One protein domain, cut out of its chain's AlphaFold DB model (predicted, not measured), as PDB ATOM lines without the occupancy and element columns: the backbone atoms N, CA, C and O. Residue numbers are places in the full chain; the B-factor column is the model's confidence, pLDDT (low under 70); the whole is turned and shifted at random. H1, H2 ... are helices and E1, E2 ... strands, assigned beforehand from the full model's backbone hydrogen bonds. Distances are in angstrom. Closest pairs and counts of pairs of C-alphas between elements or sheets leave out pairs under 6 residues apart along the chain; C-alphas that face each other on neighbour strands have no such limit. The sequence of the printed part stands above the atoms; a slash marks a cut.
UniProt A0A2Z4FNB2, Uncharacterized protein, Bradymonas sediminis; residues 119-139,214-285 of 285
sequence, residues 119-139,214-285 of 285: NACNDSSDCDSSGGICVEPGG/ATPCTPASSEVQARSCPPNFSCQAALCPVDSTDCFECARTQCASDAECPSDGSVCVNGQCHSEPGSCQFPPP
ATOM      1  N   ASN A 119     -45.383  35.824  29.919       89.06
ATOM      2  CA  ASN A 119     -44.518  34.681  29.642       89.06
ATOM      3  C   ASN A 119     -43.857  34.711  28.251       89.06
ATOM      4  O   ASN A 119     -43.329  33.681  27.844       89.06
ATOM      5  N   ALA A 120     -43.924  35.802  27.488       94.94
ATOM      6  CA  ALA A 120     -43.271  35.894  26.184       94.94
ATOM      7  C   ALA A 120     -41.760  36.130  26.326       94.94
ATOM      8  O   ALA A 120     -41.319  36.814  27.247       94.94
ATOM      9  N   CYS A 121     -40.977  35.557  25.412       96.56
ATOM     10  CA  CYS A 121     -39.525  35.698  25.399       96.56
ATOM     11  C   CYS A 121     -38.962  35.744  23.977       96.56
ATOM     12  O   CYS A 121     -39.453  35.065  23.071       96.56
ATOM     13  N   ASN A 122     -37.892  36.510  23.816       95.81
ATOM     14  CA  ASN A 122     -37.039  36.536  22.637       95.81
ATOM     15  C   ASN A 122     -35.788  35.679  22.875       95.81
ATOM     16  O   ASN A 122     -35.310  34.993  21.975       95.81
ATOM     17  N   ASP A 123     -35.267  35.651  24.099       95.69
ATOM     18  CA  ASP A 123     -34.171  34.757  24.463       95.69
ATOM     19  C   ASP A 123     -34.231  34.311  25.931       95.69
ATOM     20  O   ASP A 123     -35.157  34.623  26.681       95.69
ATOM     21  N   SER A 124     -33.243  33.517  26.358       93.81
ATOM     22  CA  SER A 124     -33.194  32.975  27.719       93.81
ATOM     23  C   SER A 124     -33.164  34.040  28.821       93.81
ATOM     24  O   SER A 124     -33.600  33.745  29.930       93.81
ATOM     25  N   SER A 125     -32.658  35.247  28.544       95.31
ATOM     26  CA  SER A 125     -32.540  36.312  29.547       95.31
ATOM     27  C   SER A 125     -33.896  36.884  29.964       95.31
ATOM     28  O   SER A 125     -34.072  37.256  31.127       95.31
ATOM     29  N   ASP A 126     -34.896  36.833  29.081       94.50
ATOM     30  CA  ASP A 126     -36.274  37.221  29.411       94.50
ATOM     31  C   ASP A 126     -36.892  36.286  30.469       94.50
ATOM     32  O   ASP A 126     -37.746  36.687  31.265       94.50
ATOM     33  N   CYS A 127     -36.409  35.042  30.544       95.06
ATOM     34  CA  CYS A 127     -36.903  34.022  31.466       95.06
ATOM     35  C   CYS A 127     -36.110  33.920  32.778       95.06
ATOM     36  O   CYS A 127     -36.474  33.128  33.651       95.06
ATOM     37  N   ASP A 128     -35.070  34.735  32.978       92.75
ATOM     38  CA  ASP A 128     -34.236  34.687  34.189       92.75
ATOM     39  C   ASP A 128     -35.039  35.001  35.463       92.75
ATOM     40  O   ASP A 128     -34.776  34.453  36.536       92.75
ATOM     41  N   SER A 129     -36.047  35.873  35.351       91.06
ATOM     42  CA  SER A 129     -36.909  36.267  36.473       91.06
ATOM     43  C   SER A 129     -37.827  35.137  36.946       91.06
ATOM     44  O   SER A 129     -38.110  35.026  38.143       91.06
ATOM     45  N   SER A 130     -38.262  34.280  36.021       89.31
ATOM     46  CA  SER A 130     -39.082  33.108  36.311       89.31
ATOM     47  C   SER A 130     -38.227  31.885  36.642       89.31
ATOM     48  O   SER A 130     -38.679  31.032  37.398       89.31
ATOM     49  N   GLY A 131     -36.981  31.816  36.158       89.75
ATOM     50  CA  GLY A 131     -36.126  30.627  36.239       89.75
ATOM     51  C   GLY A 131     -36.450  29.583  35.164       89.75
ATOM     52  O   GLY A 131     -36.124  28.406  35.336       89.75
ATOM     53  N   GLY A 132     -37.137  30.001  34.097       93.31
ATOM     54  CA  GLY A 132     -37.470  29.169  32.944       93.31
ATOM     55  C   GLY A 132     -36.408  29.209  31.843       93.31
ATOM     56  O   GLY A 132     -35.360  29.837  31.970       93.31
ATOM     57  N   ILE A 133     -36.708  28.536  30.736       95.19
ATOM     58  CA  ILE A 133     -35.989  28.638  29.463       95.19
ATOM     59  C   ILE A 133     -36.910  29.262  28.417       95.19
ATOM     60  O   ILE A 133     -38.123  29.051  28.462       95.19
ATOM     61  N   CYS A 134     -36.338  30.012  27.474       97.12
ATOM     62  CA  CYS A 134     -37.109  30.549  26.362       97.12
ATOM     63  C   CYS A 134     -37.305  29.489  25.283       97.12
ATOM     64  O   CYS A 134     -36.338  29.022  24.678       97.12
ATOM     65  N   VAL A 135     -38.558  29.110  25.050       96.94
ATOM     66  CA  VAL A 135     -38.949  28.089  24.078       96.94
ATOM     67  C   VAL A 135     -39.565  28.779  22.879       96.94
ATOM     68  O   VAL A 135     -40.549  29.502  23.024       96.94
ATOM     69  N   GLU A 136     -39.006  28.550  21.699       96.31
ATOM     70  CA  GLU A 136     -39.562  29.069  20.448       96.31
ATOM     71  C   GLU A 136     -40.994  28.553  20.185       96.31
ATOM     72  O   GLU A 136     -41.375  27.502  20.710       96.31
ATOM     73  N   PRO A 137     -41.819  29.248  19.380       94.75
ATOM     74  CA  PRO A 137     -43.135  28.745  18.990       94.75
ATOM     75  C   PRO A 137     -43.057  27.366  18.327       94.75
ATOM     76  O   PRO A 137     -42.357  27.187  17.331       94.75
ATOM     77  N   GLY A 138     -43.795  26.400  18.879       91.62
ATOM     78  CA  GLY A 138     -43.738  24.994  18.461       91.62
ATOM     79  C   GLY A 138     -42.523  24.223  18.990       91.62
ATOM     80  O   GLY A 138     -42.434  23.025  18.753       91.62
ATOM     81  N   GLY A 139     -41.618  24.878  19.719       93.62
ATOM     82  CA  GLY A 139     -40.445  24.261  20.320       93.62
ATOM     83  C   GLY A 139     -40.772  23.348  21.502       93.62
ATOM     84  O   GLY A 139     -41.867  23.357  22.069       93.62
ATOM     85  N   ALA A 214     -37.675  19.118   4.628       93.75
ATOM     86  CA  ALA A 214     -37.573  20.541   4.343       93.75
ATOM     87  C   ALA A 214     -38.138  20.874   2.947       93.75
ATOM     88  O   ALA A 214     -37.973  20.132   1.971       93.75
ATOM     89  N   THR A 215     -38.840  22.002   2.845       94.56
ATOM     90  CA  THR A 215     -39.438  22.446   1.584       94.56
ATOM     91  C   THR A 215     -38.328  22.881   0.634       94.56
ATOM     92  O   THR A 215     -37.633  23.852   0.929       94.56
ATOM     93  N   PRO A 216     -38.146  22.232  -0.529       92.88
ATOM     94  CA  PRO A 216     -37.152  22.664  -1.486       92.88
ATOM     95  C   PRO A 216     -37.572  23.983  -2.115       92.88
ATOM     96  O   PRO A 216     -38.747  24.216  -2.425       92.88
ATOM     97  N   CYS A 217     -36.579  24.814  -2.365       93.06
ATOM     98  CA  CYS A 217     -36.754  26.141  -2.919       93.06
ATOM     99  C   CYS A 217     -35.761  26.376  -4.052       93.06
ATOM    100  O   CYS A 217     -34.854  25.582  -4.296       93.06
ATOM    101  N   THR A 218     -35.953  27.472  -4.774       89.69
ATOM    102  CA  THR A 218     -34.994  27.957  -5.765       89.69
ATOM    103  C   THR A 218     -34.470  29.312  -5.303       89.69
ATOM    104  O   THR A 218     -35.267  30.163  -4.896       89.69
ATOM    105  N   PRO A 219     -33.145  29.543  -5.324       84.50
ATOM    106  CA  PRO A 219     -32.598  30.832  -4.930       84.50
ATOM    107  C   PRO A 219     -33.138  31.924  -5.859       84.50
ATOM    108  O   PRO A 219     -33.266  31.724  -7.068       84.50
ATOM    109  N   ALA A 220     -33.426  33.101  -5.297       71.19
ATOM    110  CA  ALA A 220     -34.063  34.218  -6.004       71.19
ATOM    111  C   ALA A 220     -33.274  34.730  -7.229       71.19
ATOM    112  O   ALA A 220     -33.813  35.465  -8.050       71.19
ATOM    113  N   SER A 221     -32.002  34.345  -7.367       71.75
ATOM    114  CA  SER A 221     -31.162  34.649  -8.528       71.75
ATOM    115  C   SER A 221     -31.518  33.855  -9.790       71.75
ATOM    116  O   SER A 221     -31.009  34.185 -10.860       71.75
ATOM    117  N   SER A 222     -32.344  32.812  -9.693       68.50
ATOM    118  CA  SER A 222     -32.787  32.041 -10.854       68.50
ATOM    119  C   SER A 222     -34.053  32.665 -11.441       68.50
ATOM    120  O   SER A 222     -35.086  32.717 -10.784       68.50
ATOM    121  N   GLU A 223     -33.993  33.100 -12.706       56.78
ATOM    122  CA  GLU A 223     -35.087  33.742 -13.471       56.78
ATOM    123  C   GLU A 223     -36.379  32.896 -13.579       56.78
ATOM    124  O   GLU A 223     -37.409  33.362 -14.068       56.78
ATOM    125  N   VAL A 224     -36.343  31.648 -13.111       56.88
ATOM    126  CA  VAL A 224     -37.461  30.707 -13.093       56.88
ATOM    127  C   VAL A 224     -38.148  30.794 -11.734       56.88
ATOM    128  O   VAL A 224     -37.632  30.249 -10.763       56.88
ATOM    129  N   GLN A 225     -39.289  31.494 -11.694       52.81
ATOM    130  CA  GLN A 225     -40.320  31.471 -10.642       52.81
ATOM    131  C   GLN A 225     -39.783  30.994  -9.281       52.81
ATOM    132  O   GLN A 225     -39.868  29.808  -8.955       52.81
ATOM    133  N   ALA A 226     -39.174  31.909  -8.518       56.97
ATOM    134  CA  ALA A 226     -38.683  31.602  -7.182       56.97
ATOM    135  C   ALA A 226     -39.824  30.948  -6.394       56.97
ATOM    136  O   ALA A 226     -40.849  31.587  -6.141       56.97
ATOM    137  N   ARG A 227     -39.687  29.659  -6.058       65.81
ATOM    138  CA  ARG A 227     -40.572  29.056  -5.063       65.81
ATOM    139  C   ARG A 227     -40.240  29.753  -3.760       65.81
ATOM    140  O   ARG A 227     -39.210  29.469  -3.150       65.81
ATOM    141  N   SER A 228     -41.075  30.721  -3.408       81.69
ATOM    142  CA  SER A 228     -40.914  31.504  -2.198       81.69
ATOM    143  C   SER A 228     -41.058  30.577  -1.006       81.69
ATOM    144  O   SER A 228     -42.053  29.861  -0.879       81.69
ATOM    145  N   CYS A 229     -40.056  30.590  -0.139       91.38
ATOM    146  CA  CYS A 229     -40.204  30.005   1.177       91.38
ATOM    147  C   CYS A 229     -41.343  30.700   1.942       91.38
ATOM    148  O   CYS A 229     -41.673  31.851   1.630       91.38
ATOM    149  N   PRO A 230     -41.956  30.023   2.929       91.94
ATOM    150  CA  PRO A 230     -42.916  30.663   3.821       91.94
ATOM    151  C   PRO A 230     -42.328  31.916   4.503       91.94
ATOM    152  O   PRO A 230     -41.104  32.070   4.555       91.94
ATOM    153  N   PRO A 231     -43.169  32.805   5.064       91.38
ATOM    154  CA  PRO A 231     -42.697  33.941   5.856       91.38
ATOM    155  C   PRO A 231     -41.702  33.503   6.934       91.38
ATOM    156  O   PRO A 231     -41.919  32.481   7.582       91.38
ATOM    157  N   ASN A 232     -40.641  34.287   7.139       93.38
ATOM    158  CA  ASN A 232     -39.543  34.008   8.083       93.38
ATOM    159  C   ASN A 232     -38.620  32.835   7.705       93.38
ATOM    160  O   ASN A 232     -37.785  32.425   8.511       93.38
ATOM    161  N   PHE A 233     -38.736  32.318   6.481       94.69
ATOM    162  CA  PHE A 233     -37.812  31.339   5.920       94.69
ATOM    163  C   PHE A 233     -37.061  31.935   4.733       94.69
ATOM    164  O   PHE A 233     -37.574  32.746   3.961       94.69
ATOM    165  N   SER A 234     -35.828  31.479   4.563       93.25
ATOM    166  CA  SER A 234     -34.950  31.844   3.459       93.25
ATOM    167  C   SER A 234     -34.503  30.592   2.724       93.25
ATOM    168  O   SER A 234     -34.324  29.535   3.327       93.25
ATOM    169  N   CYS A 235     -34.325  30.717   1.412       93.81
ATOM    170  CA  CYS A 235     -33.834  29.620   0.598       93.81
ATOM    171  C   CYS A 235     -32.322  29.463   0.799       93.81
ATOM    172  O   CYS A 235     -31.550  30.313   0.347       93.81
ATOM    173  N   GLN A 236     -31.904  28.413   1.504       93.50
ATOM    174  CA  GLN A 236     -30.509  28.157   1.864       93.50
ATOM    175  C   GLN A 236     -29.991  26.899   1.174       93.50
ATOM    176  O   GLN A 236     -30.762  26.022   0.796       93.50
ATOM    177  N   ALA A 237     -28.674  26.825   0.975       92.38
ATOM    178  CA  ALA A 237     -28.048  25.633   0.414       92.38
ATOM    179  C   ALA A 237     -28.159  24.468   1.408       92.38
ATOM    180  O   ALA A 237     -27.741  24.593   2.559       92.38
ATOM    181  N   ALA A 238     -28.695  23.345   0.939       92.75
ATOM    182  CA  ALA A 238     -28.858  22.116   1.701       92.75
ATOM    183  C   ALA A 238     -27.701  21.146   1.428       92.75
ATOM    184  O   ALA A 238     -26.990  21.246   0.420       92.75
ATOM    185  N   LEU A 239     -27.530  20.153   2.302       90.69
ATOM    186  CA  LEU A 239     -26.625  19.037   2.031       90.69
ATOM    187  C   LEU A 239     -27.224  18.153   0.937       90.69
ATOM    188  O   LEU A 239     -28.149  17.380   1.171       90.69
ATOM    189  N   CYS A 240     -26.678  18.265  -0.268       83.75
ATOM    190  CA  CYS A 240     -27.108  17.433  -1.375       83.75
ATOM    191  C   CYS A 240     -26.728  15.957  -1.195       83.75
ATOM    192  O   CYS A 240     -25.628  15.649  -0.719       83.75
ATOM    193  N   PRO A 241     -27.566  15.033  -1.702       85.06
ATOM    194  CA  PRO A 241     -27.098  13.717  -2.113       85.06
ATOM    195  C   PRO A 241     -25.898  13.859  -3.057       85.06
ATOM    196  O   PRO A 241     -25.808  14.831  -3.806       85.06
ATOM    197  N   VAL A 242     -25.003  12.872  -3.051       86.69
ATOM    198  CA  VAL A 242     -23.684  12.901  -3.723       86.69
ATOM    199  C   VAL A 242     -23.726  13.255  -5.222       86.69
ATOM    200  O   VAL A 242     -22.707  13.659  -5.775       86.69
ATOM    201  N   ASP A 243     -24.897  13.144  -5.853       85.94
ATOM    202  CA  ASP A 243     -25.122  13.345  -7.285       85.94
ATOM    203  C   ASP A 243     -25.921  14.619  -7.635       85.94
ATOM    204  O   ASP A 243     -26.249  14.833  -8.803       85.94
ATOM    205  N   SER A 244     -26.248  15.471  -6.659       86.44
ATOM    206  CA  SER A 244     -26.960  16.734  -6.897       86.44
ATOM    207  C   SER A 244     -26.076  17.935  -6.562       86.44
ATOM    208  O   SER A 244     -25.394  17.945  -5.539       86.44
ATOM    209  N   THR A 245     -26.065  18.949  -7.430       81.62
ATOM    210  CA  THR A 245     -25.253  20.169  -7.255       81.62
ATOM    211  C   THR A 245     -26.039  21.354  -6.711       81.62
ATOM    212  O   THR A 245     -25.430  22.286  -6.196       81.62
ATOM    213  N   ASP A 246     -27.370  21.316  -6.794       83.69
ATOM    214  CA  ASP A 246     -28.237  22.466  -6.532       83.69
ATOM    215  C   ASP A 246     -29.423  22.066  -5.647       83.69
ATOM    216  O   ASP A 246     -30.579  22.066  -6.070       83.69
ATOM    217  N   CYS A 247     -29.135  21.691  -4.402       89.81
ATOM    218  CA  CYS A 247     -30.162  21.449  -3.393       89.81
ATOM    219  C   CYS A 247     -30.268  22.686  -2.530       89.81
ATOM    220  O   CYS A 247     -29.326  23.053  -1.826       89.81
ATOM    221  N   PHE A 248     -31.427  23.317  -2.593       93.50
ATOM    222  CA  PHE A 248     -31.770  24.397  -1.700       93.50
ATOM    223  C   PHE A 248     -33.055  24.041  -0.979       93.50
ATOM    224  O   PHE A 248     -33.980  23.480  -1.573       93.50
ATOM    225  N   GLU A 249     -33.104  24.383   0.296       95.12
ATOM    226  CA  GLU A 249     -34.251  24.151   1.154       95.12
ATOM    227  C   GLU A 249     -34.597  25.411   1.940       95.12
ATOM    228  O   GLU A 249     -33.766  26.294   2.170       95.12
ATOM    229  N   CYS A 250     -35.867  25.523   2.302       95.25
ATOM    230  CA  CYS A 250     -36.347  26.589   3.151       95.25
ATOM    231  C   CYS A 250     -35.879  26.334   4.578       95.25
ATOM    232  O   CYS A 250     -36.373  25.432   5.246       95.25
ATOM    233  N   ALA A 251     -34.966  27.174   5.050       94.56
ATOM    234  CA  ALA A 251     -34.510  27.188   6.430       94.56
ATOM    235  C   ALA A 251     -34.938  28.495   7.101       94.56
ATOM    236  O   ALA A 251     -34.996  29.551   6.454       94.56
ATOM    237  N   ARG A 252     -35.249  28.428   8.398       95.50
ATOM    238  CA  ARG A 252     -35.674  29.599   9.171       95.50
ATOM    239  C   ARG A 252     -34.584  30.675   9.125       95.50
ATOM    240  O   ARG A 252     -33.390  30.387   9.253       95.50
ATOM    241  N   THR A 253     -34.991  31.915   8.871       95.62
ATOM    242  CA  THR A 253     -34.079  33.055   8.765       95.62
ATOM    243  C   THR A 253     -33.417  33.302  10.117       95.62
ATOM    244  O   THR A 253     -34.103  33.414  11.129       95.62
ATOM    245  N   GLN A 254     -32.086  33.363  10.127       96.94
ATOM    246  CA  GLN A 254     -31.313  33.707  11.318       96.94
ATOM    247  C   GLN A 254     -31.381  35.217  11.560       96.94
ATOM    248  O   GLN A 254     -31.372  35.986  10.598       96.94
ATOM    249  N   CYS A 255     -31.406  35.627  12.823       97.19
ATOM    250  CA  CYS A 255     -31.484  37.025  13.237       97.19
ATOM    251  C   CYS A 255     -30.685  37.265  14.521       97.19
ATOM    252  O   CYS A 255     -30.497  36.364  15.337       97.19
ATOM    253  N   ALA A 256     -30.226  38.497  14.716       97.12
ATOM    254  CA  ALA A 256     -29.714  38.991  15.994       97.12
ATOM    255  C   ALA A 256     -30.724  39.888  16.730       97.12
ATOM    256  O   ALA A 256     -30.549  40.165  17.914       97.12
ATOM    257  N   SER A 257     -31.748  40.383  16.028       96.12
ATOM    258  CA  SER A 257     -32.812  41.226  16.582       96.12
ATOM    259  C   SER A 257     -34.070  41.167  15.714       96.12
ATOM    260  O   SER A 257     -33.989  40.807  14.539       96.12
ATOM    261  N   ASP A 258     -35.213  41.580  16.266       95.50
ATOM    262  CA  ASP A 258     -36.515  41.584  15.576       95.50
ATOM    263  C   ASP A 258     -36.492  42.377  14.258       95.50
ATOM    264  O   ASP A 258     -37.157  42.016  13.291       95.50
ATOM    265  N   ALA A 259     -35.663  43.423  14.174       95.25
ATOM    266  CA  ALA A 259     -35.533  44.263  12.982       95.25
ATOM    267  C   ALA A 259     -34.916  43.542  11.766       95.25
ATOM    268  O   ALA A 259     -34.997  44.052  10.649       95.25
ATOM    269  N   GLU A 260     -34.268  42.391  11.969       95.56
ATOM    270  CA  GLU A 260     -33.689  41.580  10.892       95.56
ATOM    271  C   GLU A 260     -34.700  40.599  10.287       95.56
ATOM    272  O   GLU A 260     -34.426  39.994   9.247       95.56
ATOM    273  N   CYS A 261     -35.870  40.440  10.911       95.38
ATOM    274  CA  CYS A 261     -36.861  39.494  10.449       95.38
ATOM    275  C   CYS A 261     -37.705  40.074   9.296       95.38
ATOM    276  O   CYS A 261     -38.179  41.207   9.364       95.38
ATOM    277  N   PRO A 262     -37.870  39.324   8.186       87.69
ATOM    278  CA  PRO A 262     -38.338  39.875   6.911       87.69
ATOM    279  C   PRO A 262     -39.841  40.174   6.855       87.69
ATOM    280  O   PRO A 262     -40.300  40.749   5.869       87.69
ATOM    281  N   SER A 263     -40.611  39.750   7.858       85.62
ATOM    282  CA  SER A 263     -42.070  39.882   7.869       85.62
ATOM    283  C   SER A 263     -42.497  40.923   8.899       85.62
ATOM    284  O   SER A 263     -42.006  40.911  10.029       85.62
ATOM    285  N   ASP A 264     -43.449  41.786   8.554       82.12
ATOM    286  CA  ASP A 264     -44.006  42.740   9.515       82.12
ATOM    287  C   ASP A 264     -44.592  41.990  10.726       82.12
ATOM    288  O   ASP A 264     -45.441  41.111  10.574       82.12
ATOM    289  N   GLY A 265     -44.111  42.317  11.929       86.00
ATOM    290  CA  GLY A 265     -44.540  41.683  13.183       86.00
ATOM    291  C   GLY A 265     -43.850  40.360  13.529       86.00
ATOM    292  O   GLY A 265     -44.219  39.739  14.521       86.00
ATOM    293  N   SER A 266     -42.857  39.923  12.749       94.19
ATOM    294  CA  SER A 266     -41.999  38.801  13.149       94.19
ATOM    295  C   SER A 266     -41.005  39.203  14.241       94.19
ATOM    296  O   SER A 266     -40.611  40.363  14.343       94.19
ATOM    297  N   VAL A 267     -40.621  38.231  15.063       96.62
ATOM    298  CA  VAL A 267     -39.745  38.418  16.226       96.62
ATOM    299  C   VAL A 267     -38.595  37.423  16.195       96.62
ATOM    300  O   VAL A 267     -38.718  36.316  15.663       96.62
ATOM    301  N   CYS A 268     -37.461  37.836  16.744       97.69
ATOM    302  CA  CYS A 268     -36.252  37.045  16.816       97.69
ATOM    303  C   CYS A 268     -36.244  36.237  18.114       97.69
ATOM    304  O   CYS A 268     -35.997  36.784  19.187       97.69
ATOM    305  N   VAL A 269     -36.491  34.931  18.010       97.69
ATOM    306  CA  VAL A 269     -36.512  34.011  19.151       97.69
ATOM    307  C   VAL A 269     -35.324  33.064  19.062       97.69
ATOM    308  O   VAL A 269     -35.159  32.364  18.066       97.69
ATOM    309  N   ASN A 270     -34.460  33.056  20.080       96.19
ATOM    310  CA  ASN A 270     -33.249  32.224  20.138       96.19
ATOM    311  C   ASN A 270     -32.367  32.305  18.866       96.19
ATOM    312  O   ASN A 270     -31.717  31.333  18.476       96.19
ATOM    313  N   GLY A 271     -32.332  33.475  18.219       96.69
ATOM    314  CA  GLY A 271     -31.541  33.733  17.012       96.69
ATOM    315  C   GLY A 271     -32.214  33.357  15.688       96.69
ATOM    316  O   GLY A 271     -31.553  33.372  14.647       96.69
ATOM    317  N   GLN A 272     -33.507  33.018  15.693       97.56
ATOM    318  CA  GLN A 272     -34.273  32.692  14.488       97.56
ATOM    319  C   GLN A 272     -35.570  33.501  14.405       97.56
ATOM    320  O   GLN A 272     -36.134  33.897  15.419       97.56
ATOM    321  N   CYS A 273     -36.054  33.770  13.194       97.19
ATOM    322  CA  CYS A 273     -37.271  34.551  12.990       97.19
ATOM    323  C   CYS A 273     -38.538  33.697  13.119       97.19
ATOM    324  O   CYS A 273     -38.725  32.709  12.397       97.19
ATOM    325  N   HIS A 274     -39.457  34.126  13.980       96.69
ATOM    326  CA  HIS A 274     -40.764  33.506  14.199       96.69
ATOM    327  C   HIS A 274     -41.896  34.510  13.988       96.69
ATOM    328  O   HIS A 274     -41.699  35.722  14.027       96.69
ATOM    329  N   SER A 275     -43.100  34.002  13.722       95.12
ATOM    330  CA  SER A 275     -44.308  34.830  13.607       95.12
ATOM    331  C   SER A 275     -44.854  35.292  14.956       95.12
ATOM    332  O   SER A 275     -45.675  36.199  14.994       95.12
ATOM    333  N   GLU A 276     -44.438  34.646  16.043       95.62
ATOM    334  CA  GLU A 276     -44.904  34.886  17.407       95.62
ATOM    335  C   GLU A 276     -43.703  34.803  18.365       95.62
ATOM    336  O   GLU A 276     -42.718  34.135  18.033       95.62
ATOM    337  N   PRO A 277     -43.749  35.473  19.530       96.00
ATOM    338  CA  PRO A 277     -42.695  35.360  20.534       96.00
ATOM    339  C   PRO A 277     -42.639  33.954  21.127       96.00
ATOM    340  O   PRO A 277     -43.629  33.219  21.140       96.00
ATOM    341  N   GLY A 278     -41.469  33.590  21.648       96.62
ATOM    342  CA  GLY A 278     -41.308  32.376  22.430       96.62
ATOM    343  C   GLY A 278     -42.086  32.436  23.740       96.62
ATOM    344  O   GLY A 278     -42.679  33.453  24.097       96.62
ATOM    345  N   SER A 279     -42.061  31.334  24.480       96.50
ATOM    346  CA  SER A 279     -42.651  31.235  25.811       96.50
ATOM    347  C   SER A 279     -41.616  30.814  26.850       96.50
ATOM    348  O   SER A 279     -40.863  29.861  26.640       96.50
ATOM    349  N   CYS A 280     -41.593  31.497  27.994       96.62
ATOM    350  CA  CYS A 280     -40.833  31.070  29.158       96.62
ATOM    351  C   CYS A 280     -41.490  29.840  29.773       96.62
ATOM    352  O   CYS A 280     -42.591  29.915  30.321       96.62
ATOM    353  N   GLN A 281     -40.802  28.705  29.706       95.12
ATOM    354  CA  GLN A 281     -41.287  27.460  30.283       95.12
ATOM    355  C   GLN A 281     -40.286  26.900  31.283       95.12
ATOM    356  O   GLN A 281     -39.070  26.998  31.117       95.12
ATOM    357  N   PHE A 282     -40.810  26.291  32.339       92.00
ATOM    358  CA  PHE A 282     -39.985  25.558  33.284       92.00
ATOM    359  C   PHE A 282     -39.582  24.215  32.685       92.00
ATOM    360  O   PHE A 282     -40.416  23.575  32.036       92.00
ATOM    361  N   PRO A 283     -38.343  23.755  32.926       85.75
ATOM    362  CA  PRO A 283     -37.979  22.405  32.555       85.75
ATOM    363  C   PRO A 283     -38.944  21.419  33.233       85.75
ATOM    364  O   PRO A 283     -39.300  21.610  34.405       85.75
ATOM    365  N   PRO A 284     -39.391  20.385  32.510       85.69
ATOM    366  CA  PRO A 284     -40.242  19.348  33.076       85.69
ATOM    367  C   PRO A 284     -39.564  18.676  34.288       85.69
ATOM    368  O   PRO A 284     -38.332  18.574  34.314       85.69
ATOM    369  N   PRO A 285     -40.354  18.252  35.295       78.38
ATOM    370  CA  PRO A 285     -39.851  17.676  36.543       78.38
ATOM    371  C   PRO A 285     -39.176  16.309  36.380       78.38
ATOM    372  O   PRO A 285     -39.483  15.588  35.403       78.38
TER     373      PRO A 285
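This is residues 119 to 139 and 214 to 285 of the 285 residues of an uncharacterized protein of Bradymonas sediminis (UniProt A0A2Z4FNB2). With little regular structure, three antiparallel strand pairs form a loose row: E1 and E6 with H1, hairpin E4 and E5, then hairpin E2 and E3. Of 93 printed residues, 27 are in one named helix followed by six named strands, mostly strand. The whole is loose, radius of gyration of the C-alphas 16.2 A, spanning 49 by 31 by 18 A.

H1 is residues 124 to 127, from C-alpha 124 at (-33.194, 32.975, 27.719). E1 is 133 to 135, E2 233 to 237, 12.6 A, E3 248 to 252, 12.7 A, E4 267 to 269, E5 272 to 274, and E6 278 to 281, ending at (-41.287, 27.460, 30.283).

N 133 and O 281 of E1 and E6 are within hydrogen-bond range, 2.8 A, as are N 234 and O 251 of E2 and E3, 2.8 A. The closest C-alphas of E3 and E5, Arg 252 and Gln 272, are 6.3 A apart.

Residues 140 to 213 are cut out, a gap of 16.7 A. Link E3 to E4 is long. Residues 222 to 227 have pLDDT under 70.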